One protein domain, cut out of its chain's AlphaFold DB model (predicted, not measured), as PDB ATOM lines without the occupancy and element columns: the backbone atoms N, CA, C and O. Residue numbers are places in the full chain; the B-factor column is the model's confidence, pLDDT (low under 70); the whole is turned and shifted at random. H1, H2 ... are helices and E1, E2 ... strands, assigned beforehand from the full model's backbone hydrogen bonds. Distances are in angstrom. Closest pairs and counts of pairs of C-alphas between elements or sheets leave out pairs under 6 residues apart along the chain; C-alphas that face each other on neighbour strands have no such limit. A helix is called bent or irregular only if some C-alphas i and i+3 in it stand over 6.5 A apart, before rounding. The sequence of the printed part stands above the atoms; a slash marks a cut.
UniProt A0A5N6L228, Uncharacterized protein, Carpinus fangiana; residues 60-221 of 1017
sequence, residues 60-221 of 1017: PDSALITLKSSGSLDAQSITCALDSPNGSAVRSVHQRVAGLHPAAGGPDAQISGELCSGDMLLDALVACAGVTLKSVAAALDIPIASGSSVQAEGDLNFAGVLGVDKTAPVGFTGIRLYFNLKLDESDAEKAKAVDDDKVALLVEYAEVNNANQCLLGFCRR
ATOM      1  N   PRO A  60      23.986 -37.323 131.657       93.81
ATOM      2  CA  PRO A  60      23.258 -37.268 130.386       93.81
ATOM      3  C   PRO A  60      23.186 -35.870 129.752       93.81
ATOM      4  O   PRO A  60      23.216 -35.762 128.526       93.81
ATOM      5  N   ASP A  61      23.149 -34.802 130.555       94.00
ATOM      6  CA  ASP A  61      23.069 -33.423 130.051       94.00
ATOM      7  C   ASP A  61      24.349 -33.002 129.315       94.00
ATOM      8  O   ASP A  61      24.289 -32.217 128.369       94.00
ATOM      9  N   SER A  62      25.502 -33.595 129.652       95.19
ATOM     10  CA  SER A  62      26.762 -33.376 128.919       95.19
ATOM     11  C   SER A  62      26.739 -33.879 127.466       95.19
ATOM     12  O   SER A  62      27.637 -33.558 126.683       95.19
ATOM     13  N   ALA A  63      25.706 -34.636 127.079       95.50
ATOM     14  CA  ALA A  63      25.470 -35.065 125.706       95.50
ATOM     15  C   ALA A  63      24.617 -34.083 124.879       95.50
ATOM     16  O   ALA A  63      24.463 -34.289 123.671       95.50
ATOM     17  N   LEU A  64      24.037 -33.049 125.499       95.19
ATOM     18  CA  LEU A  64      23.215 -32.039 124.831       95.19
ATOM     19  C   LEU A  64      24.107 -30.935 124.252       95.19
ATOM     20  O   LEU A  64      24.804 -30.239 124.984       95.19
ATOM     21  N   ILE A  65      24.091 -30.771 122.927       94.75
ATOM     22  CA  ILE A  65      24.979 -29.832 122.227       94.75
ATOM     23  C   ILE A  65      24.214 -29.045 121.169       94.75
ATOM     24  O   ILE A  65      23.598 -29.623 120.273       94.75
ATOM     25  N   THR A  66      24.326 -27.718 121.240       94.75
ATOM     26  CA  THR A  66      23.842 -26.780 120.222       94.75
ATOM     27  C   THR A  66      24.957 -26.463 119.227       94.75
ATOM     28  O   THR A  66      25.889 -25.726 119.551       94.75
ATOM     29  N   LEU A  67      24.846 -26.973 118.000       93.25
ATOM     30  CA  LEU A  67      25.670 -26.527 116.872       93.25
ATOM     31  C   LEU A  67      25.167 -25.170 116.366       93.25
ATOM     32  O   LEU A  67      23.975 -24.866 116.490       93.25
ATOM     33  N   LYS A  68      26.059 -24.353 115.790       93.00
ATOM     34  CA  LYS A  68      25.740 -23.000 115.303       93.00
ATOM     35  C   LYS A  68      26.403 -22.697 113.962       93.00
ATOM     36  O   LYS A  68      27.544 -23.085 113.731       93.00
ATOM     37  N   SER A  69      25.709 -21.937 113.121       92.38
ATOM     38  CA  SER A  69      26.221 -21.366 111.872       92.38
ATOM     39  C   SER A  69      25.712 -19.932 111.702       92.38
ATOM     40  O   SER A  69      24.629 -19.592 112.183       92.38
ATOM     41  N   SER A  70      26.470 -19.086 111.008       92.50
ATOM     42  CA  SER A  70      26.024 -17.756 110.593       92.50
ATOM     43  C   SER A  70      26.509 -17.408 109.194       92.50
ATOM     44  O   SER A  70      27.488 -17.969 108.688       92.50
ATOM     45  N   GLY A  71      25.797 -16.480 108.565       91.81
ATOM     46  CA  GLY A  71      26.191 -15.887 107.308       91.81
ATOM     47  C   GLY A  71      25.753 -14.434 107.194       91.81
ATOM     48  O   GLY A  71      24.625 -14.065 107.531       91.81
ATOM     49  N   SER A  72      26.658 -13.612 106.687       92.56
ATOM     50  CA  SER A  72      26.439 -12.216 106.347       92.56
ATOM     51  C   SER A  72      25.767 -12.074 104.977       92.56
ATOM     52  O   SER A  72      26.031 -12.828 104.035       92.56
ATOM     53  N   LEU A  73      24.878 -11.086 104.866       90.94
ATOM     54  CA  LEU A  73      24.232 -10.695 103.615       90.94
ATOM     55  C   LEU A  73      24.956  -9.482 103.030       90.94
ATOM     56  O   LEU A  73      25.153  -8.475 103.715       90.94
ATOM     57  N   ASP A  74      25.327  -9.577 101.757       83.62
ATOM     58  CA  ASP A  74      25.860  -8.444 101.002       83.62
ATOM     59  C   ASP A  74      24.742  -7.433 100.675       83.62
ATOM     60  O   ASP A  74      23.565  -7.788 100.547       83.62
ATOM     61  N   ALA A  75      25.099  -6.159 100.518       76.06
ATOM     62  CA  ALA A  75      24.191  -5.128 100.029       76.06
ATOM     63  C   ALA A  75      23.970  -5.233  98.511       76.06
ATOM     64  O   ALA A  75      22.827  -5.126  98.064       76.06
ATOM     65  N   GLN A  76      25.028  -5.470  97.728       78.44
ATOM     66  CA  GLN A  76      25.021  -5.239  96.275       78.44
ATOM     67  C   GLN A  76      24.645  -6.467  95.432       78.44
ATOM     68  O   GLN A  76      24.155  -6.319  94.314       78.44
ATOM     69  N   SER A  77      24.854  -7.678  95.949       85.88
ATOM     70  CA  SER A  77      24.610  -8.940  95.250       85.88
ATOM     71  C   SER A  77      23.597  -9.834  95.968       85.88
ATOM     72  O   SER A  77      23.353  -9.715  97.168       85.88
ATOM     73  N   ILE A  78      23.009 -10.775  95.223       90.25
ATOM     74  CA  ILE A  78      22.152 -11.831  95.779       90.25
ATOM     75  C   ILE A  78      23.052 -12.970  96.284       90.25
ATOM     76  O   ILE A  78      23.136 -14.042  95.686       90.25
ATOM     77  N   THR A  79      23.791 -12.704  97.362       89.44
ATOM     78  CA  THR A  79      24.694 -13.670  97.998       89.44
ATOM     79  C   THR A  79      24.545 -13.671  99.521       89.44
ATOM     80  O   THR A  79      24.146 -12.682 100.134       89.44
ATOM     81  N   CYS A  80      24.874 -14.812 100.126       90.25
ATOM     82  CA  CYS A  80      25.096 -14.955 101.560       90.25
ATOM     83  C   CYS A  80      26.489 -15.564 101.736       90.25
ATOM     84  O   CYS A  80      26.755 -16.649 101.212       90.25
ATOM     85  N   ALA A  81      27.380 -14.873 102.442       90.44
ATOM     86  CA  ALA A  81      28.699 -15.387 102.786       90.44
ATOM     87  C   ALA A  81      28.609 -16.078 104.148       90.44
ATOM     88  O   ALA A  81      28.095 -15.489 105.087       90.44
ATOM     89  N   LEU A  82      29.072 -17.323 104.269       88.50
ATOM     90  CA  LEU A  82      29.087 -18.019 105.559       88.50
ATOM     91  C   LEU A  82      30.269 -17.533 106.403       88.50
ATOM     92  O   LEU A  82      31.420 -17.679 105.988       88.50
ATOM     93  N   ASP A  83      29.995 -17.032 107.608       79.31
ATOM     94  CA  ASP A  83      31.010 -16.523 108.548       79.31
ATOM     95  C   ASP A  83      31.660 -17.655 109.380       79.31
ATOM     96  O   ASP A  83      32.406 -17.394 110.321       79.31
ATOM     97  N   SER A  84      31.323 -18.906 109.036       63.25
ATOM     98  CA  SER A  84      31.561 -20.179 109.730       63.25
ATOM     99  C   SER A  84      32.706 -20.174 110.770       63.25
ATOM    100  O   SER A  84      33.875 -20.013 110.398       63.25
ATOM    101  N   PRO A  85      32.422 -20.443 112.064       53.47
ATOM    102  CA  PRO A  85      33.401 -20.339 113.159       53.47
ATOM    103  C   PRO A  85      34.548 -21.366 113.091       53.47
ATOM    104  O   PRO A  85      35.522 -21.262 113.839       53.47
ATOM    105  N   ASN A  86      34.462 -22.333 112.173       52.56
ATOM    106  CA  ASN A  86      35.522 -23.296 111.869       52.56
ATOM    107  C   ASN A  86      36.479 -22.817 110.755       52.56
ATOM    108  O   ASN A  86      37.404 -23.537 110.387       52.56
ATOM    109  N   GLY A  87      36.299 -21.600 110.226       45.25
ATOM    110  CA  GLY A  87      37.291 -20.925 109.388       45.25
ATOM    111  C   GLY A  87      36.688 -19.932 108.394       45.25
ATOM    112  O   GLY A  87      36.024 -20.329 107.438       45.25
ATOM    113  N   SER A  88      37.054 -18.654 108.531       42.97
ATOM    114  CA  SER A  88      36.670 -17.536 107.645       42.97
ATOM    115  C   SER A  88      37.240 -17.611 106.214       42.97
ATOM    116  O   SER A  88      37.078 -16.697 105.404       42.97
ATOM    117  N   ALA A  89      37.900 -18.713 105.862       42.66
ATOM    118  CA  ALA A  89      38.434 -18.965 104.536       42.66
ATOM    119  C   ALA A  89      37.362 -19.566 103.609       42.66
ATOM    120  O   ALA A  89      37.411 -20.742 103.255       42.66
ATOM    121  N   VAL A  90      36.460 -18.733 103.078       47.69
ATOM    122  CA  VAL A  90      35.569 -19.121 101.955       47.69
ATOM    123  C   VAL A  90      36.376 -19.685 100.760       47.69
ATOM    124  O   VAL A  90      35.889 -20.494  99.975       47.69
ATOM    125  N   ARG A  91      37.670 -19.341 100.671       38.88
ATOM    126  CA  ARG A  91      38.627 -19.847  99.677       38.88
ATOM    127  C   ARG A  91      39.161 -21.274  99.926       38.88
ATOM    128  O   ARG A  91      39.751 -21.829  99.008       38.88
ATOM    129  N   SER A  92      38.952 -21.883 101.102       49.34
ATOM    130  CA  SER A  92      39.264 -23.305 101.370       49.34
ATOM    131  C   SER A  92      38.039 -24.231 101.295       49.34
ATOM    132  O   SER A  92      38.179 -25.445 101.422       49.34
ATOM    133  N   VAL A  93      36.844 -23.694 101.010       52.47
ATOM    134  CA  VAL A  93      35.564 -24.439 100.947       52.47
ATOM    135  C   VAL A  93      35.603 -25.658 100.013       52.47
ATOM    136  O   VAL A  93      34.902 -26.633 100.265       52.47
ATOM    137  N   HIS A  94      36.465 -25.655  98.990       52.59
ATOM    138  CA  HIS A  94      36.673 -26.794  98.082       52.59
ATOM    139  C   HIS A  94      37.248 -28.059  98.761       52.59
ATOM    140  O   HIS A  94      37.290 -29.108  98.125       52.59
ATOM    141  N   GLN A  95      37.700 -27.982 100.020       61.06
ATOM    142  CA  GLN A  95      38.251 -29.108 100.787       61.06
ATOM    143  C   GLN A  95      37.640 -29.239 102.195       61.06
ATOM    144  O   GLN A  95      38.293 -29.715 103.118       61.06
ATOM    145  N   ARG A  96      36.371 -28.850 102.375       72.56
ATOM    146  CA  ARG A  96      35.615 -29.172 103.599       72.56
ATOM    147  C   ARG A  96      35.291 -30.668 103.637       72.56
ATOM    148  O   ARG A  96      34.346 -31.119 102.993       72.56
ATOM    149  N   VAL A  97      36.100 -31.428 104.372       81.81
ATOM    150  CA  VAL A  97      35.918 -32.871 104.589       81.81
ATOM    151  C   VAL A  97      34.841 -33.099 105.652       81.81
ATOM    152  O   VAL A  97      34.771 -32.364 106.636       81.81
ATOM    153  N   ALA A  98      33.998 -34.114 105.456       87.69
ATOM    154  CA  ALA A  98      33.017 -34.535 106.451       87.69
ATOM    155  C   ALA A  98      33.677 -35.478 107.469       87.69
ATOM    156  O   ALA A  98      34.101 -36.575 107.103       87.69
ATOM    157  N   GLY A  99      33.741 -35.053 108.729       89.94
ATOM    158  CA  GLY A  99      34.309 -35.815 109.837       89.94
ATOM    159  C   GLY A  99      33.301 -36.139 110.932       89.94
ATOM    160  O   GLY A  99      32.087 -35.941 110.810       89.94
ATOM    161  N   LEU A 100      33.833 -36.647 112.039       92.25
ATOM    162  CA  LEU A 100      33.071 -36.962 113.241       92.25
ATOM    163  C   LEU A 100      33.142 -35.782 114.221       92.25
ATOM    164  O   LEU A 100      34.189 -35.167 114.375       92.25
ATOM    165  N   HIS A 101      32.040 -35.459 114.900       93.19
ATOM    166  CA  HIS A 101      32.044 -34.399 115.916       93.19
ATOM    167  C   HIS A 101      32.861 -34.839 117.155       93.19
ATOM    168  O   HIS A 101      32.804 -36.027 117.497       93.19
ATOM    169  N   PRO A 102      33.548 -33.940 117.893       92.94
ATOM    170  CA  PRO A 102      34.273 -34.295 119.123       92.94
ATOM    171  C   PRO A 102      33.421 -35.048 120.155       92.94
ATOM    172  O   PRO A 102      33.849 -36.058 120.703       92.94
ATOM    173  N   ALA A 103      32.150 -34.662 120.304       93.88
ATOM    174  CA  ALA A 103      31.154 -35.341 121.147       93.88
ATOM    175  C   ALA A 103      30.795 -36.781 120.716       93.88
ATOM    176  O   ALA A 103      30.087 -37.500 121.416       93.88
ATOM    177  N   ALA A 104      31.260 -37.217 119.546       93.69
ATOM    178  CA  ALA A 104      31.169 -38.592 119.075       93.69
ATOM    179  C   ALA A 104      32.549 -39.276 118.959       93.69
ATOM    180  O   ALA A 104      32.631 -40.393 118.448       93.69
ATOM    181  N   GLY A 105      33.622 -38.645 119.451       93.00
ATOM    182  CA  GLY A 105      34.996 -39.151 119.399       93.00
ATOM    183  C   GLY A 105      35.770 -38.789 118.129       93.00
ATOM    184  O   GLY A 105      36.695 -39.515 117.772       93.00
ATOM    185  N   GLY A 106      35.377 -37.722 117.427       90.69
ATOM    186  CA  GLY A 106      36.169 -37.135 116.341       90.69
ATOM    187  C   GLY A 106      37.188 -36.086 116.814       90.69
ATOM    188  O   GLY A 106      37.215 -35.749 117.998       90.69
ATOM    189  N   PRO A 107      38.034 -35.570 115.907       88.00
ATOM    190  CA  PRO A 107      38.960 -34.477 116.194       88.00
ATOM    191  C   PRO A 107      38.250 -33.111 116.213       88.00
ATOM    192  O   PRO A 107      37.204 -32.935 115.590       88.00
ATOM    193  N   ASP A 108      38.851 -32.115 116.869       82.06
ATOM    194  CA  ASP A 108      38.331 -30.743 116.867       82.06
ATOM    195  C   ASP A 108      38.354 -30.133 115.460       82.06
ATOM    196  O   ASP A 108      39.407 -30.066 114.821       82.06
ATOM    197  N   ALA A 109      37.208 -29.619 115.001       77.00
ATOM    198  CA  ALA A 109      37.031 -29.093 113.643       77.00
ATOM    199  C   ALA A 109      38.014 -27.960 113.281       77.00
ATOM    200  O   ALA A 109      38.453 -27.856 112.137       77.00
ATOM    201  N   GLN A 110      38.417 -27.137 114.259       73.06
ATOM    202  CA  GLN A 110      39.424 -26.082 114.072       73.06
ATOM    203  C   GLN A 110      40.864 -26.613 113.918       73.06
ATOM    204  O   GLN A 110      41.734 -25.884 113.441       73.06
ATOM    205  N   ILE A 111      41.132 -27.862 114.319       75.44
ATOM    206  CA  ILE A 111      42.452 -28.508 114.238       75.44
ATOM    207  C   ILE A 111      42.529 -29.435 113.017       75.44
ATOM    208  O   ILE A 111      43.549 -29.450 112.329       75.44
ATOM    209  N   SER A 112      41.466 -30.194 112.737       79.00
ATOM    210  CA  SER A 112      41.393 -31.126 111.603       79.00
ATOM    211  C   SER A 112      41.001 -30.462 110.280       79.00
ATOM    212  O   SER A 112      41.408 -30.929 109.220       79.00
ATOM    213  N   GLY A 113      40.197 -29.392 110.324       76.56
ATOM    214  CA  GLY A 113      39.486 -28.868 109.153       76.56
ATOM    215  C   GLY A 113      38.297 -29.736 108.710       76.56
ATOM    216  O   GLY A 113      37.664 -29.436 107.695       76.56
ATOM    217  N   GLU A 114      37.981 -30.799 109.453       83.69
ATOM    218  CA  GLU A 114      36.814 -31.647 109.220       83.69
ATOM    219  C   GLU A 114      35.574 -31.035 109.885       83.69
ATOM    220  O   GLU A 114      35.591 -30.701 111.069       83.69
ATOM    221  N   LEU A 115      34.477 -30.913 109.139       87.00
ATOM    222  CA  LEU A 115      33.182 -30.472 109.663       87.00
ATOM    223  C   LEU A 115      32.313 -31.687 109.977       87.00
ATOM    224  O   LEU A 115      32.296 -32.641 109.195       87.00
ATOM    225  N   CYS A 116      31.535 -31.656 111.060       90.44
ATOM    226  CA  CYS A 116      30.544 -32.708 111.251       90.44
ATOM    227  C   CYS A 116      29.357 -32.500 110.295       90.44
ATOM    228  O   CYS A 116      29.069 -31.389 109.841       90.44
ATOM    229  N   SER A 117      28.621 -33.571 109.997       91.44
ATOM    230  CA  SER A 117      27.444 -33.497 109.117       91.44
ATOM    231  C   SER A 117      26.332 -32.577 109.649       91.44
ATOM    232  O   SER A 117      25.511 -32.103 108.864       91.44
ATOM    233  N   GLY A 118      26.324 -32.285 110.955       91.06
ATOM    234  CA  GLY A 118      25.467 -31.270 111.566       91.06
ATOM    235  C   GLY A 118      25.876 -29.842 111.192       91.06
ATOM    236  O   GLY A 118      25.024 -29.074 110.752       91.06
ATOM    237  N   ASP A 119      27.169 -29.511 111.275       89.81
ATOM    238  CA  ASP A 119      27.698 -28.195 110.878       89.81
ATOM    239  C   ASP A 119      27.437 -27.939 109.393       89.81
ATOM    240  O   ASP A 119      26.939 -26.885 109.012       89.81
ATOM    241  N   MET A 120      27.697 -28.947 108.549       89.62
ATOM    242  CA  MET A 120      27.445 -28.871 107.108       89.62
ATOM    243  C   MET A 120      25.958 -28.659 106.782       89.62
ATOM    244  O   MET A 120      25.647 -27.979 105.805       89.62
ATOM    245  N   LEU A 121      25.037 -29.206 107.589       91.25
ATOM    246  CA  LEU A 121      23.600 -28.978 107.422       91.25
ATOM    247  C   LEU A 121      23.188 -27.559 107.836       91.25
ATOM    248  O   LEU A 121      22.374 -26.951 107.143       91.25
ATOM    249  N   LEU A 122      23.740 -27.023 108.932       91.62
ATOM    250  CA  LEU A 122      23.447 -25.655 109.370       91.62
ATOM    251  C   LEU A 122      24.051 -24.613 108.418       91.62
ATOM    252  O   LEU A 122      23.340 -23.695 108.022       91.62
ATOM    253  N   ASP A 123      25.295 -24.794 107.962       90.75
ATOM    254  CA  ASP A 123      25.916 -23.951 106.928       90.75
ATOM    255  C   ASP A 123      25.090 -23.969 105.623       90.75
ATOM    256  O   ASP A 123      24.830 -22.920 105.033       90.75
ATOM    257  N   ALA A 124      24.604 -25.140 105.188       90.88
ATOM    258  CA  ALA A 124      23.730 -25.241 104.015       90.88
ATOM    259  C   ALA A 124      22.365 -24.555 104.223       90.88
ATOM    260  O   ALA A 124      21.860 -23.906 103.305       90.88
ATOM    261  N   LEU A 125      21.775 -24.667 105.421       91.06
ATOM    262  CA  LEU A 125      20.517 -24.008 105.778       91.06
ATOM    263  C   LEU A 125      20.660 -22.480 105.784       91.06
ATOM    264  O   LEU A 125      19.834 -21.800 105.180       91.06
ATOM    265  N   VAL A 126      21.709 -21.948 106.417       92.50
ATOM    266  CA  VAL A 126      21.990 -20.505 106.482       92.50
ATOM    267  C   VAL A 126      22.248 -19.934 105.091       92.50
ATOM    268  O   VAL A 126      21.630 -18.935 104.725       92.50
ATOM    269  N   ALA A 127      23.096 -20.583 104.286       91.50
ATOM    270  CA  ALA A 127      23.387 -20.132 102.926       91.50
ATOM    271  C   ALA A 127      22.129 -20.129 102.044       91.50
ATOM    272  O   ALA A 127      21.880 -19.158 101.327       91.50
ATOM    273  N   CYS A 128      21.311 -21.185 102.130       92.38
ATOM    274  CA  CYS A 128      20.035 -21.267 101.425       92.38
ATOM    275  C   CYS A 128      19.091 -20.139 101.867       92.38
ATOM    276  O   CYS A 128      18.657 -19.348 101.035       92.38
ATOM    277  N   ALA A 129      18.826 -20.013 103.170       92.00
ATOM    278  CA  ALA A 129      17.922 -19.004 103.712       92.00
ATOM    279  C   ALA A 129      18.368 -17.568 103.385       92.00
ATOM    280  O   ALA A 129      17.541 -16.751 102.987       92.00
ATOM    281  N   GLY A 130      19.665 -17.262 103.493       92.19
ATOM    282  CA  GLY A 130      20.210 -15.934 103.210       92.19
ATOM    283  C   GLY A 130      20.121 -15.532 101.738       92.19
ATOM    284  O   GLY A 130      19.632 -14.446 101.426       92.19
ATOM    285  N   VAL A 131      20.516 -16.421 100.816       92.69
ATOM    286  CA  VAL A 131      20.384 -16.178  99.368       92.69
ATOM    287  C   VAL A 131      18.913 -16.024  98.974       92.69
ATOM    288  O   VAL A 131      18.569 -15.116  98.214       92.69
ATOM    289  N   THR A 132      18.022 -16.866  99.507       91.69
ATOM    290  CA  THR A 132      16.589 -16.793  99.197       91.69
ATOM    291  C   THR A 132      15.945 -15.528  99.768       91.69
ATOM    292  O   THR A 132      15.214 -14.853  99.047       91.69
ATOM    293  N   LEU A 133      16.266 -15.132 101.004       91.38
ATOM    294  CA  LEU A 133      15.787 -13.876 101.585       91.38
ATOM    295  C   LEU A 133      16.247 -12.661 100.768       91.38
ATOM    296  O   LEU A 133      15.428 -11.805 100.440       91.38
ATOM    297  N   LYS A 134      17.532 -12.596 100.393       90.50
ATOM    298  CA  LYS A 134      18.061 -11.498  99.567       90.50
ATOM    299  C   LYS A 134      17.410 -11.474  98.177       90.50
ATOM    300  O   LYS A 134      17.170 -10.392  97.650       90.50
ATOM    301  N   SER A 135      17.054 -12.640  97.625       91.94
ATOM    302  CA  SER A 135      16.283 -12.753  96.374       91.94
ATOM    303  C   SER A 135      14.876 -12.161  96.505       91.94
ATOM    304  O   SER A 135      14.453 -11.393  95.646       91.94
ATOM    305  N   VAL A 136      14.152 -12.490  97.583       91.12
ATOM    306  CA  VAL A 136      12.792 -11.979  97.830       91.12
ATOM    307  C   VAL A 136      12.809 -10.486  98.147       91.12
ATOM    308  O   VAL A 136      12.015  -9.744  97.581       91.12
ATOM    309  N   ALA A 137      13.751 -10.012  98.964       89.94
ATOM    310  CA  ALA A 137      13.907  -8.587  99.241       89.94
ATOM    311  C   ALA A 137      14.195  -7.773  97.968       89.94
ATOM    312  O   ALA A 137      13.563  -6.741  97.753       89.94
ATOM    313  N   ALA A 138      15.067  -8.271  97.082       89.31
ATOM    314  CA  ALA A 138      15.314  -7.651  95.781       89.31
ATOM    315  C   ALA A 138      14.062  -7.647  94.881       89.31
ATOM    316  O   ALA A 138      13.814  -6.662  94.197       89.31
ATOM    317  N   ALA A 139      13.246  -8.706  94.909       90.50
ATOM    318  CA  ALA A 139      11.986  -8.780  94.160       90.50
ATOM    319  C   ALA A 139      10.849  -7.908  94.741       90.50
ATOM    320  O   ALA A 139       9.843  -7.697  94.067       90.50
ATOM    321  N   LEU A 140      10.999  -7.414  95.975       89.06
ATOM    322  CA  LEU A 140      10.065  -6.510  96.657       89.06
ATOM    323  C   LEU A 140      10.570  -5.054  96.714       89.06
ATOM    324  O   LEU A 140       9.921  -4.216  97.339       89.06
ATOM    325  N   ASP A 141      11.714  -4.740  96.096       88.19
ATOM    326  CA  ASP A 141      12.431  -3.457  96.217       88.19
ATOM    327  C   ASP A 141      12.759  -3.054  97.675       88.19
ATOM    328  O   ASP A 141      12.768  -1.872  98.018       88.19
ATOM    329  N   ILE A 142      13.023  -4.031  98.554       86.50
ATOM    330  CA  ILE A 142      13.410  -3.799  99.954       86.50
ATOM    331  C   ILE A 142      14.946  -3.695 100.044       86.50
ATOM    332  O   ILE A 142      15.639  -4.694  99.812       86.50
ATOM    333  N   PRO A 143      15.515  -2.529 100.411       85.75
ATOM    334  CA  PRO A 143      16.961  -2.340 100.469       85.75
ATOM    335  C   PRO A 143      17.554  -2.981 101.738       85.75
ATOM    336  O   PRO A 143      17.679  -2.336 102.774       85.75
ATOM    337  N   ILE A 144      17.925  -4.266 101.677       87.44
ATOM    338  CA  ILE A 144      18.669  -4.934 102.766       87.44
ATOM    339  C   ILE A 144      20.107  -4.408 102.823       87.44
ATOM    340  O   ILE A 144      20.875  -4.613 101.876       87.44
ATOM    341  N   ALA A 145      20.457  -3.826 103.971       85.88
ATOM    342  CA  ALA A 145      21.724  -3.165 104.238       85.88
ATOM    343  C   ALA A 145      22.900  -4.112 104.488       85.88
ATOM    344  O   ALA A 145      22.744  -5.240 104.979       85.88
ATOM    345  N   SER A 146      24.099  -3.575 104.245       81.88
ATOM    346  CA  SER A 146      25.379  -4.197 104.603       81.88
ATOM    347  C   SER A 146      25.428  -4.558 106.091       81.88
ATOM    348  O   SER A 146      25.132  -3.742 106.966       81.88
ATOM    349  N   GLY A 147      25.841  -5.787 106.404       83.00
ATOM    350  CA  GLY A 147      25.909  -6.256 107.791       83.00
ATOM    351  C   GLY A 147      24.549  -6.626 108.392       83.00
ATOM    352  O   GLY A 147      24.418  -6.656 109.622       83.00
ATOM    353  N   SER A 148      23.555  -6.909 107.548       90.75
ATOM    354  CA  SER A 148      22.477  -7.850 107.872       90.75
ATOM    355  C   SER A 148      23.033  -9.282 107.914       90.75
ATOM    356  O   SER A 148      24.006  -9.587 107.221       90.75
ATOM    357  N   SER A 149      22.448 -10.174 108.715       92.69
ATOM    358  CA  SER A 149      22.917 -11.567 108.828       92.69
ATOM    359  C   SER A 149      21.795 -12.571 109.083       92.69
ATOM    360  O   SER A 149      20.732 -12.231 109.601       92.69
ATOM    361  N   VAL A 150      22.068 -13.827 108.740       92.75
ATOM    362  CA  VAL A 150      21.243 -14.999 109.039       92.75
ATOM    363  C   VAL A 150      22.045 -15.926 109.948       92.75
ATOM    364  O   VAL A 150      23.237 -16.126 109.731       92.75
ATOM    365  N   GLN A 151      21.421 -16.482 110.983       94.00
ATOM    366  CA  GLN A 151      22.082 -17.370 111.944       94.00
ATOM    367  C   GLN A 151      21.211 -18.595 112.197       94.00
ATOM    368  O   GLN A 151      20.011 -18.447 112.407       94.00
ATOM    369  N   ALA A 152      21.797 -19.789 112.207       93.12
ATOM    370  CA  ALA A 152      21.107 -21.020 112.573       93.12
ATOM    371  C   ALA A 152      21.739 -21.649 113.813       93.12
ATOM    372  O   ALA A 152      22.960 -21.728 113.938       93.12
ATOM    373  N   GLU A 153      20.893 -22.167 114.693       94.44
ATOM    374  CA  GLU A 153      21.279 -23.044 115.792       94.44
ATOM    375  C   GLU A 153      20.532 -24.368 115.666       94.44
ATOM    376  O   GLU A 153      19.378 -24.390 115.235       94.44
ATOM    377  N   GLY A 154      21.137 -25.468 116.099       93.75
ATOM    378  CA  GLY A 154      20.439 -26.743 116.183       93.75
ATOM    379  C   GLY A 154      20.968 -27.622 117.303       93.75
ATOM    380  O   GLY A 154      22.175 -27.824 117.416       93.75
ATOM    381  N   ASP A 155      20.057 -28.161 118.108       94.69
ATOM    382  CA  ASP A 155      20.396 -28.968 119.280       94.69
ATOM    383  C   ASP A 155      20.373 -30.459 118.932       94.69
ATOM    384  O   ASP A 155      19.429 -30.938 118.302       94.69
ATOM    385  N   LEU A 156      21.381 -31.207 119.378       94.44
ATOM    386  CA  LEU A 156      21.456 -32.664 119.270       94.44
ATOM    387  C   LEU A 156      21.671 -33.292 120.647       94.44
ATOM    388  O   LEU A 156      22.287 -32.688 121.524       94.44
ATOM    389  N   ASN A 157      21.229 -34.542 120.805       95.38
ATOM    390  CA  ASN A 157      21.609 -35.386 121.935       95.38
ATOM    391  C   ASN A 157      22.578 -36.486 121.464       95.38
ATOM    392  O   ASN A 157      22.190 -37.448 120.791       95.38
ATOM    393  N   PHE A 158      23.853 -36.359 121.834       95.56
ATOM    394  CA  PHE A 158      24.902 -37.303 121.455       95.56
ATOM    395  C   PHE A 158      24.832 -38.648 122.197       95.56
ATOM    396  O   PHE A 158      25.384 -39.628 121.695       95.56
ATOM    397  N   ALA A 159      24.088 -38.767 123.304       96.12
ATOM    398  CA  ALA A 159      23.825 -40.051 123.956       96.12
ATOM    399  C   ALA A 159      22.953 -40.943 123.060       96.12
ATOM    400  O   ALA A 159      23.211 -42.143 122.968       96.12
ATOM    401  N   GLY A 160      22.006 -40.347 122.323       94.94
ATOM    402  CA  GLY A 160      21.258 -41.021 121.259       94.94
ATOM    403  C   GLY A 160      22.157 -41.401 120.079       94.94
ATOM    404  O   GLY A 160      22.183 -42.559 119.665       94.94
ATOM    405  N   VAL A 161      22.959 -40.455 119.567       93.88
ATOM    406  CA  VAL A 161      23.893 -40.685 118.437       93.88
ATOM    407  C   VAL A 161      24.886 -41.820 118.726       93.88
ATOM    408  O   VAL A 161      25.185 -42.624 117.844       93.88
ATOM    409  N   LEU A 162      25.382 -41.913 119.961       95.38
ATOM    410  CA  LEU A 162      26.321 -42.946 120.400       95.38
ATOM    411  C   LEU A 162      25.653 -44.240 120.901       95.38
ATOM    412  O   LEU A 162      26.372 -45.196 121.209       95.38
ATOM    413  N   GLY A 163      24.319 -44.292 120.975       94.44
ATOM    414  CA  GLY A 163      23.554 -45.443 121.467       94.44
ATOM    415  C   GLY A 163      23.735 -45.729 122.964       94.44
ATOM    416  O   GLY A 163      23.608 -46.880 123.382       94.44
ATOM    417  N   VAL A 164      24.078 -44.704 123.751       96.19
ATOM    418  CA  VAL A 164      24.176 -44.756 125.220       96.19
ATOM    419  C   VAL A 164      22.778 -44.793 125.826       96.19
ATOM    420  O   VAL A 164      22.472 -45.695 126.601       96.19
ATOM    421  N   ASP A 165      21.925 -43.864 125.396       94.75
ATOM    422  CA  ASP A 165      20.491 -43.893 125.649       94.75
ATOM    423  C   ASP A 165      19.753 -44.237 124.345       94.75
ATOM    424  O   ASP A 165      20.121 -43.796 123.257       94.75
ATOM    425  N   LYS A 166      18.717 -45.069 124.462       93.69
ATOM    426  CA  LYS A 166      17.842 -45.500 123.364       93.69
ATOM    427  C   LYS A 166      16.551 -44.680 123.287       93.69
ATOM    428  O   LYS A 166      15.803 -44.846 122.327       93.69
ATOM    429  N   THR A 167      16.268 -43.854 124.297       93.44
ATOM    430  CA  THR A 167      15.111 -42.948 124.334       93.44
ATOM    431  C   THR A 167      15.459 -41.557 123.800       93.44
ATOM    432  O   THR A 167      14.631 -40.935 123.135       93.44
ATOM    433  N   ALA A 168      16.709 -41.119 123.980       93.75
ATOM    434  CA  ALA A 168      17.294 -39.944 123.352       93.75
ATOM    435  C   ALA A 168      17.142 -39.982 121.814       93.75
ATOM    436  O   ALA A 168      17.610 -40.922 121.161       93.75
ATOM    437  N   PRO A 169      16.524 -38.957 121.199       92.06
ATOM    438  CA  PRO A 169      16.361 -38.891 119.751       92.06
ATOM    439  C   PRO A 169      17.704 -38.687 119.033       92.06
ATOM    440  O   PRO A 169      18.517 -37.847 119.416       92.06
ATOM    441  N   VAL A 170      17.908 -39.423 117.939       93.62
ATOM    442  CA  VAL A 170      19.092 -39.294 117.077       93.62
ATOM    443  C   VAL A 170      18.896 -38.160 116.067       93.62
ATOM    444  O   VAL A 170      17.949 -38.186 115.279       93.62
ATOM    445  N   GLY A 171      19.832 -37.208 116.045       90.62
ATOM    446  CA  GLY A 171      19.822 -36.046 115.150       90.62
ATOM    447  C   GLY A 171      19.375 -34.760 115.850       90.62
ATOM    448  O   GLY A 171      19.444 -34.656 117.073       90.62
ATOM    449  N   PHE A 172      18.938 -33.775 115.063       92.62
ATOM    450  CA  PHE A 172      18.469 -32.490 115.583       92.62
ATOM    451  C   PHE A 172      17.100 -32.621 116.267       92.62
ATOM    452  O   PHE A 172      16.128 -33.056 115.646       92.62
ATOM    453  N   THR A 173      17.010 -32.204 117.531       90.56
ATOM    454  CA  THR A 173      15.759 -32.163 118.312       90.56
ATOM    455  C   THR A 173      14.955 -30.900 118.005       90.56
ATOM    456  O   THR A 173      13.728 -30.946 117.886       90.56
ATOM    457  N   GLY A 174      15.662 -29.793 117.781       90.25
ATOM    458  CA  GLY A 174      15.153 -28.534 117.261       90.25
ATOM    459  C   GLY A 174      16.217 -27.829 116.420       90.25
ATOM    460  O   GLY A 174      17.413 -28.016 116.631       90.25
ATOM    461  N   ILE A 175      15.764 -27.017 115.466       92.19
ATOM    462  CA  ILE A 175      16.578 -26.023 114.764       92.19
ATOM    463  C   ILE A 175      15.875 -24.674 114.917       92.19
ATOM    464  O   ILE A 175      14.647 -24.599 114.826       92.19
ATOM    465  N   ARG A 176      16.658 -23.625 115.168       92.25
ATOM    466  CA  ARG A 176      16.246 -22.221 115.245       92.25
ATOM    467  C   ARG A 176      16.984 -21.456 114.155       92.25
ATOM    468  O   ARG A 176      18.156 -21.728 113.907       92.25
ATOM    469  N   LEU A 177      16.308 -20.511 113.515       91.88
ATOM    470  CA  LEU A 177      16.869 -19.696 112.443       91.88
ATOM    471  C   LEU A 177      16.457 -18.237 112.687       91.88
ATOM    472  O   LEU A 177      15.284 -17.928 112.908       91.88
ATOM    473  N   TYR A 178      17.456 -17.362 112.730       92.19
ATOM    474  CA  TYR A 178      17.361 -15.967 113.143       92.19
ATOM    475  C   TYR A 178      17.759 -15.066 111.975       92.19
ATOM    476  O   TYR A 178      18.773 -15.307 111.318       92.19
ATOM    477  N   PHE A 179      16.985 -14.006 111.750       91.00
ATOM    478  CA  PHE A 179      17.200 -13.044 110.673       91.00
ATOM    479  C   PHE A 179      17.449 -11.656 111.274       91.00
ATOM    480  O   PHE A 179      16.520 -10.969 111.689       91.00
ATOM    481  N   ASN A 180      18.715 -11.248 111.335       90.88
ATOM    482  CA  ASN A 180      19.131  -9.941 111.839       90.88
ATOM    483  C   ASN A 180      19.184  -8.960 110.666       90.88
ATOM    484  O   ASN A 180      20.237  -8.783 110.046       90.88
ATOM    485  N   LEU A 181      18.038  -8.377 110.319       88.69
ATOM    486  CA  LEU A 181      17.906  -7.522 109.141       88.69
ATOM    487  C   LEU A 181      18.085  -6.050 109.501       88.69
ATOM    488  O   LEU A 181      17.496  -5.548 110.454       88.69
ATOM    489  N   LYS A 182      18.899  -5.365 108.703       87.75
ATOM    490  CA  LYS A 182      19.028  -3.910 108.669       87.75
ATOM    491  C   LYS A 182      18.540  -3.447 107.302       87.75
ATOM    492  O   LYS A 182      18.808  -4.112 106.299       87.75
ATOM    493  N   LEU A 183      17.840  -2.324 107.263       84.69
ATOM    494  CA  LEU A 183      17.369  -1.718 106.022       84.69
ATOM    495  C   LEU A 183      18.189  -0.455 105.748       84.69
ATOM    496  O   LEU A 183      18.478   0.302 106.671       84.69
ATOM    497  N   ASP A 184      18.607  -0.260 104.499       77.50
ATOM    498  CA  ASP A 184      19.364   0.923 104.088       77.50
ATOM    499  C   ASP A 184      18.374   2.076 103.866       77.50
ATOM    500  O   ASP A 184      17.780   2.224 102.799       77.50
ATOM    501  N   GLU A 185      18.199   2.915 104.891       67.12
ATOM    502  CA  GLU A 185      17.358   4.125 104.842       67.12
ATOM    503  C   GLU A 185      17.936   5.242 103.942       67.12
ATOM    504  O   GLU A 185      17.327   6.302 103.786       67.12
ATOM    505  N   SER A 186      19.115   5.025 103.346       58.44
ATOM    506  CA  SER A 186      19.851   5.998 102.528       58.44
ATOM    507  C   SER A 186      19.090   6.450 101.279       58.44
ATOM    508  O   SER A 186      19.156   7.627 100.916       58.44
ATOM    509  N   ASP A 187      18.295   5.565 100.674       53.22
ATOM    510  CA  ASP A 187      17.298   5.931  99.668       53.22
ATOM    511  C   ASP A 187      16.066   6.531 100.373       53.22
ATOM    512  O   ASP A 187      15.018   5.897 100.451       53.22
ATOM    513  N   ALA A 188      16.164   7.754 100.904       46.84
ATOM    514  CA  ALA A 188      15.147   8.344 101.790       46.84
ATOM    515  C   ALA A 188      13.722   8.456 101.189       46.84
ATOM    516  O   ALA A 188      12.738   8.521 101.930       46.84
ATOM    517  N   GLU A 189      13.587   8.455  99.857       52.72
ATOM    518  CA  GLU A 189      12.292   8.339  99.164       52.72
ATOM    519  C   GLU A 189      11.730   6.909  99.204       52.72
ATOM    520  O   GLU A 189      10.528   6.729  99.390       52.72
ATOM    521  N   LYS A 190      12.592   5.889  99.099       52.53
ATOM    522  CA  LYS A 190      12.210   4.483  99.284       52.53
ATOM    523  C   LYS A 190      12.037   4.138 100.753       52.53
ATOM    524  O   LYS A 190      11.127   3.391 101.051       52.53
ATOM    525  N   ALA A 191      12.821   4.689 101.678       50.12
ATOM    526  CA  ALA A 191      12.688   4.424 103.114       50.12
ATOM    527  C   ALA A 191      11.292   4.805 103.650       50.12
ATOM    528  O   ALA A 191      10.729   4.098 104.477       50.12
ATOM    529  N   LYS A 192      10.684   5.867 103.101       51.12
ATOM    530  CA  LYS A 192       9.282   6.259 103.358       51.12
ATOM    531  C   LYS A 192       8.227   5.439 102.596       51.12
ATOM    532  O   LYS A 192       7.038   5.683 102.771       51.12
ATOM    533  N   ALA A 193       8.657   4.521 101.735       50.88
ATOM    534  CA  ALA A 193       7.835   3.661 100.883       50.88
ATOM    535  C   ALA A 193       8.269   2.176 100.936       50.88
ATOM    536  O   ALA A 193       7.843   1.359 100.111       50.88
ATOM    537  N   VAL A 194       9.092   1.806 101.927       59.38
ATOM    538  CA  VAL A 194       9.210   0.439 102.422       59.38
ATOM    539  C   VAL A 194       7.933   0.227 103.218       59.38
ATOM    540  O   VAL A 194       7.853   0.526 104.402       59.38
ATOM    541  N   ASP A 195       6.904  -0.165 102.477       70.50
ATOM    542  CA  ASP A 195       5.570  -0.430 102.988       70.50
ATOM    543  C   ASP A 195       5.647  -1.414 104.165       70.50
ATOM    544  O   ASP A 195       6.343  -2.434 104.071       70.50
ATOM    545  N   ASP A 196       4.929  -1.136 105.254       73.56
ATOM    546  CA  ASP A 196       4.833  -2.067 106.380       73.56
ATOM    547  C   ASP A 196       4.284  -3.423 105.899       73.56
ATOM    548  O   ASP A 196       4.739  -4.461 106.373       73.56
ATOM    549  N   ASP A 197       3.424  -3.444 104.868       78.94
ATOM    550  CA  ASP A 197       2.954  -4.674 104.214       78.94
ATOM    551  C   ASP A 197       4.088  -5.427 103.483       78.94
ATOM    552  O   ASP A 197       4.118  -6.660 103.481       78.94
ATOM    553  N   LYS A 198       5.069  -4.724 102.893       81.00
ATOM    554  CA  LYS A 198       6.256  -5.349 102.269       81.00
ATOM    555  C   LYS A 198       7.184  -5.954 103.319       81.00
ATOM    556  O   LYS A 198       7.704  -7.052 103.108       81.00
ATOM    557  N   VAL A 199       7.394  -5.264 104.444       76.38
ATOM    558  CA  VAL A 199       8.191  -5.789 105.565       76.38
ATOM    559  C   VAL A 199       7.468  -6.964 106.214       76.38
ATOM    560  O   VAL A 199       8.089  -8.001 106.430       76.38
ATOM    561  N   ALA A 200       6.157  -6.858 106.439       78.88
ATOM    562  CA  ALA A 200       5.326  -7.938 106.954       78.88
ATOM    563  C   ALA A 200       5.346  -9.165 106.034       78.88
ATOM    564  O   ALA A 200       5.441 -10.278 106.538       78.88
ATOM    565  N   LEU A 201       5.346  -8.995 104.708       82.56
ATOM    566  CA  LEU A 201       5.465 -10.106 103.758       82.56
ATOM    567  C   LEU A 201       6.880 -10.710 103.734       82.56
ATOM    568  O   LEU A 201       7.020 -11.926 103.607       82.56
ATOM    569  N   LEU A 202       7.937  -9.909 103.915       80.38
ATOM    570  CA  LEU A 202       9.304 -10.419 104.089       80.38
ATOM    571  C   LEU A 202       9.460 -11.185 105.419       80.38
ATOM    572  O   LEU A 202      10.154 -12.201 105.464       80.38
ATOM    573  N   VAL A 203       8.784 -10.737 106.481       77.75
ATOM    574  CA  VAL A 203       8.715 -11.418 107.783       77.75
ATOM    575  C   VAL A 203       7.868 -12.687 107.693       77.75
ATOM    576  O   VAL A 203       8.349 -13.727 108.122       77.75
ATOM    577  N   GLU A 204       6.693 -12.675 107.055       79.69
ATOM    578  CA  GLU A 204       5.909 -13.890 106.777       79.69
ATOM    579  C   GLU A 204       6.740 -14.874 105.945       79.69
ATOM    580  O   GLU A 204       6.729 -16.069 106.219       79.69
ATOM    581  N   TYR A 205       7.548 -14.399 104.991       77.69
ATOM    582  CA  TYR A 205       8.467 -15.255 104.246       77.69
ATOM    583  C   TYR A 205       9.580 -15.846 105.129       77.69
ATOM    584  O   TYR A 205       9.903 -17.031 105.008       77.69
ATOM    585  N   ALA A 206      10.158 -15.067 106.045       72.50
ATOM    586  CA  ALA A 206      11.138 -15.548 107.020       72.50
ATOM    587  C   ALA A 206      10.521 -16.554 108.016       72.50
ATOM    588  O   ALA A 206      11.101 -17.611 108.267       72.50
ATOM    589  N   GLU A 207       9.314 -16.290 108.518       67.38
ATOM    590  CA  GLU A 207       8.543 -17.184 109.388       67.38
ATOM    591  C   GLU A 207       8.125 -18.468 108.669       67.38
ATOM    592  O   GLU A 207       8.258 -19.555 109.227       67.38
ATOM    593  N   VAL A 208       7.695 -18.378 107.408       66.06
ATOM    594  CA  VAL A 208       7.404 -19.537 106.557       66.06
ATOM    595  C   VAL A 208       8.669 -20.350 106.304       66.06
ATOM    596  O   VAL A 208       8.570 -21.570 106.258       66.06
ATOM    597  N   ASN A 209       9.860 -19.750 106.220       62.09
ATOM    598  CA  ASN A 209      11.119 -20.504 106.165       62.09
ATOM    599  C   ASN A 209      11.512 -21.126 107.518       62.09
ATOM    600  O   ASN A 209      11.967 -22.268 107.540       62.09
ATOM    601  N   ASN A 210      11.248 -20.457 108.643       59.31
ATOM    602  CA  ASN A 210      11.422 -21.027 109.986       59.31
ATOM    603  C   ASN A 210      10.462 -22.206 110.249       59.31
ATOM    604  O   ASN A 210      10.844 -23.211 110.853       59.31
ATOM    605  N   ALA A 211       9.218 -22.106 109.775       48.47
ATOM    606  CA  ALA A 211       8.209 -23.159 109.838       48.47
ATOM    607  C   ALA A 211       8.468 -24.272 108.810       48.47
ATOM    608  O   ALA A 211       8.231 -25.450 109.100       48.47
ATOM    609  N   ASN A 212       9.017 -23.930 107.638       48.97
ATOM    610  CA  ASN A 212       9.539 -24.865 106.646       48.97
ATOM    611  C   ASN A 212      10.852 -25.479 107.131       48.97
ATOM    612  O   ASN A 212      11.927 -25.327 106.551       48.97
ATOM    613  N   GLN A 213      10.690 -26.371 108.100       52.28
ATOM    614  CA  GLN A 213      11.574 -27.483 108.408       52.28
ATOM    615  C   GLN A 213      11.786 -28.426 107.196       52.28
ATOM    616  O   GLN A 213      11.937 -29.620 107.393       52.28
ATOM    617  N   CYS A 214      11.774 -27.972 105.937       43.62
ATOM    618  CA  CYS A 214      11.748 -28.808 104.731       43.62
ATOM    619  C   CYS A 214      12.954 -29.754 104.614       43.62
ATOM    620  O   CYS A 214      12.780 -30.896 104.189       43.62
ATOM    621  N   LEU A 215      14.139 -29.337 105.079       49.22
ATOM    622  CA  LEU A 215      15.305 -30.220 105.221       49.22
ATOM    623  C   LEU A 215      15.078 -31.314 106.286       49.22
ATOM    624  O   LEU A 215      15.344 -32.489 106.037       49.22
ATOM    625  N   LEU A 216      14.509 -30.968 107.447       46.91
ATOM    626  CA  LEU A 216      14.192 -31.930 108.515       46.91
ATOM    627  C   LEU A 216      12.953 -32.788 108.213       46.91
ATOM    628  O   LEU A 216      12.856 -33.912 108.697       46.91
ATOM    629  N   GLY A 217      12.004 -32.301 107.415       41.62
ATOM    630  CA  GLY A 217      10.747 -32.968 107.070       41.62
ATOM    631  C   GLY A 217      10.954 -34.229 106.233       41.62
ATOM    632  O   GLY A 217      10.097 -35.112 106.227       41.62
ATOM    633  N   PHE A 218      12.117 -34.352 105.587       37.53
ATOM    634  CA  PHE A 218      12.570 -35.594 104.966       37.53
ATOM    635  C   PHE A 218      12.978 -36.642 106.019       37.53
ATOM    636  O   PHE A 218      12.580 -37.801 105.918       37.53
ATOM    637  N   CYS A 219      13.686 -36.230 107.076       38.50
ATOM    638  CA  CYS A 219      14.063 -37.091 108.205       38.50
ATOM    639  C   CYS A 219      12.852 -37.467 109.081       38.50
ATOM    640  O   CYS A 219      12.653 -38.634 109.428       38.50
ATOM    641  N   ARG A 220      11.989 -36.490 109.392       38.97
ATOM    642  CA  ARG A 220      10.846 -36.622 110.314       38.97
ATOM    643  C   ARG A 220       9.732 -37.547 109.801       38.97
ATOM    644  O   ARG A 220       8.868 -37.938 110.572       38.97
ATOM    645  N   ARG A 221       9.760 -37.959 108.525       35.41
ATOM    646  CA  ARG A 221       8.837 -38.969 107.966       35.41
ATOM    647  C   ARG A 221       9.173 -40.420 108.342       35.41
ATOM    648  O   ARG A 221       8.379 -41.296 108.009       35.41
TER     649      ARG A 221
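This is residues 60 to 221 of the 1017 residues of an uncharacterized protein of Carpinus fangiana (UniProt A0A5N6L228). A long, twisted sheet, E2 E1 E5 E6, has the long helix H4 packed along one face, with H7 beside H4 next to edge strand E6. A small pair of strands, E3 and E4, lies by the first end of H4, and H6 lies toward one end of the longest axis. The 162 printed residues include eight named helices and six strands in the order H1 E1 E2 H2 E3 H3 E4 H4 E5 H5 E6 H6 H7 H8, class mixed; the larger sheet is antiparallel, the smaller parallel. The whole is elongated, 60 by 34 by 24 A, and only just compact, close to loose, with a radius of gyration of the C-alphas of 18.1 A.

H1, residues 60 to 63, only grazes the larger sheet. E1, residues 64 to 73, and E2, residues 80 to 82, form an antiparallel hairpin, with N 72 and O 81 2.9 A apart. H2, residues 90 to 95, is not on this sheet and is irregular: C-alphas 91 and 94 are 7.4 A apart. E3, residues 97 to 99, H3, residues 109 to 112, and E4, residues 114 to 116, form a strand-helix-strand unit, two parallel neighbour strands with a helix between, its crossover right-handed; N 99 and O 115 are 2.9 A apart. H4, residues 117 to 139, is on the larger sheet; its closest C-alphas to E1 are Asp 123 and Ser 69, 5.6 A. E5, residues 148 to 157, is antiparallel to E1, with N 67 and O 154 2.9 A apart. H5, residues 158 to 161, only just touches H1, with 3 pairs of C-alphas within 8 A, the closest Phe 158 and Ala 63, 4.8 A. E6, residues 172 to 180, is antiparallel to E5, with N 151 and O 178 2.9 A apart. H6, residues 188 to 191, is apart from H7, residues 196 to 211. H4 and H7 make two layers with the larger sheet, that is, helices on one face of a sheet; residues 129 to 137 of H4 touch residues 202 to 209 of H7, closest C-alphas Ala 137 and Leu 202, 6.9 A, at a shallow tilt of 21 degrees, opposite ways. H8, residues 214 to 219, only grazes the sheet. H4 and H7 have every O i to N i+4 pair within hydrogen-bond range; H2 and H8 each have 0 of 2, with 2 of 3 and 1 of 3 O i to N i+3 pairs.

C-alpha 60 is at (23.258, -37.268, 130.386). E1 spans 30.1 A, E5 30.9 A, E6 22.9 A, H4 32.8 A and H7 21.6 A. H4 begins at (27.444, -33.497, 109.117); H8 ends at (14.063, -37.091, 108.205).

The farthest C-alphas, Val 164 and Glu 189, are 60.3 A apart. The printed part has no cut and no long link. Its mean pLDDT is 80.1, with residues 84 to 95, 185 to 194 and 207 to 221 under 70.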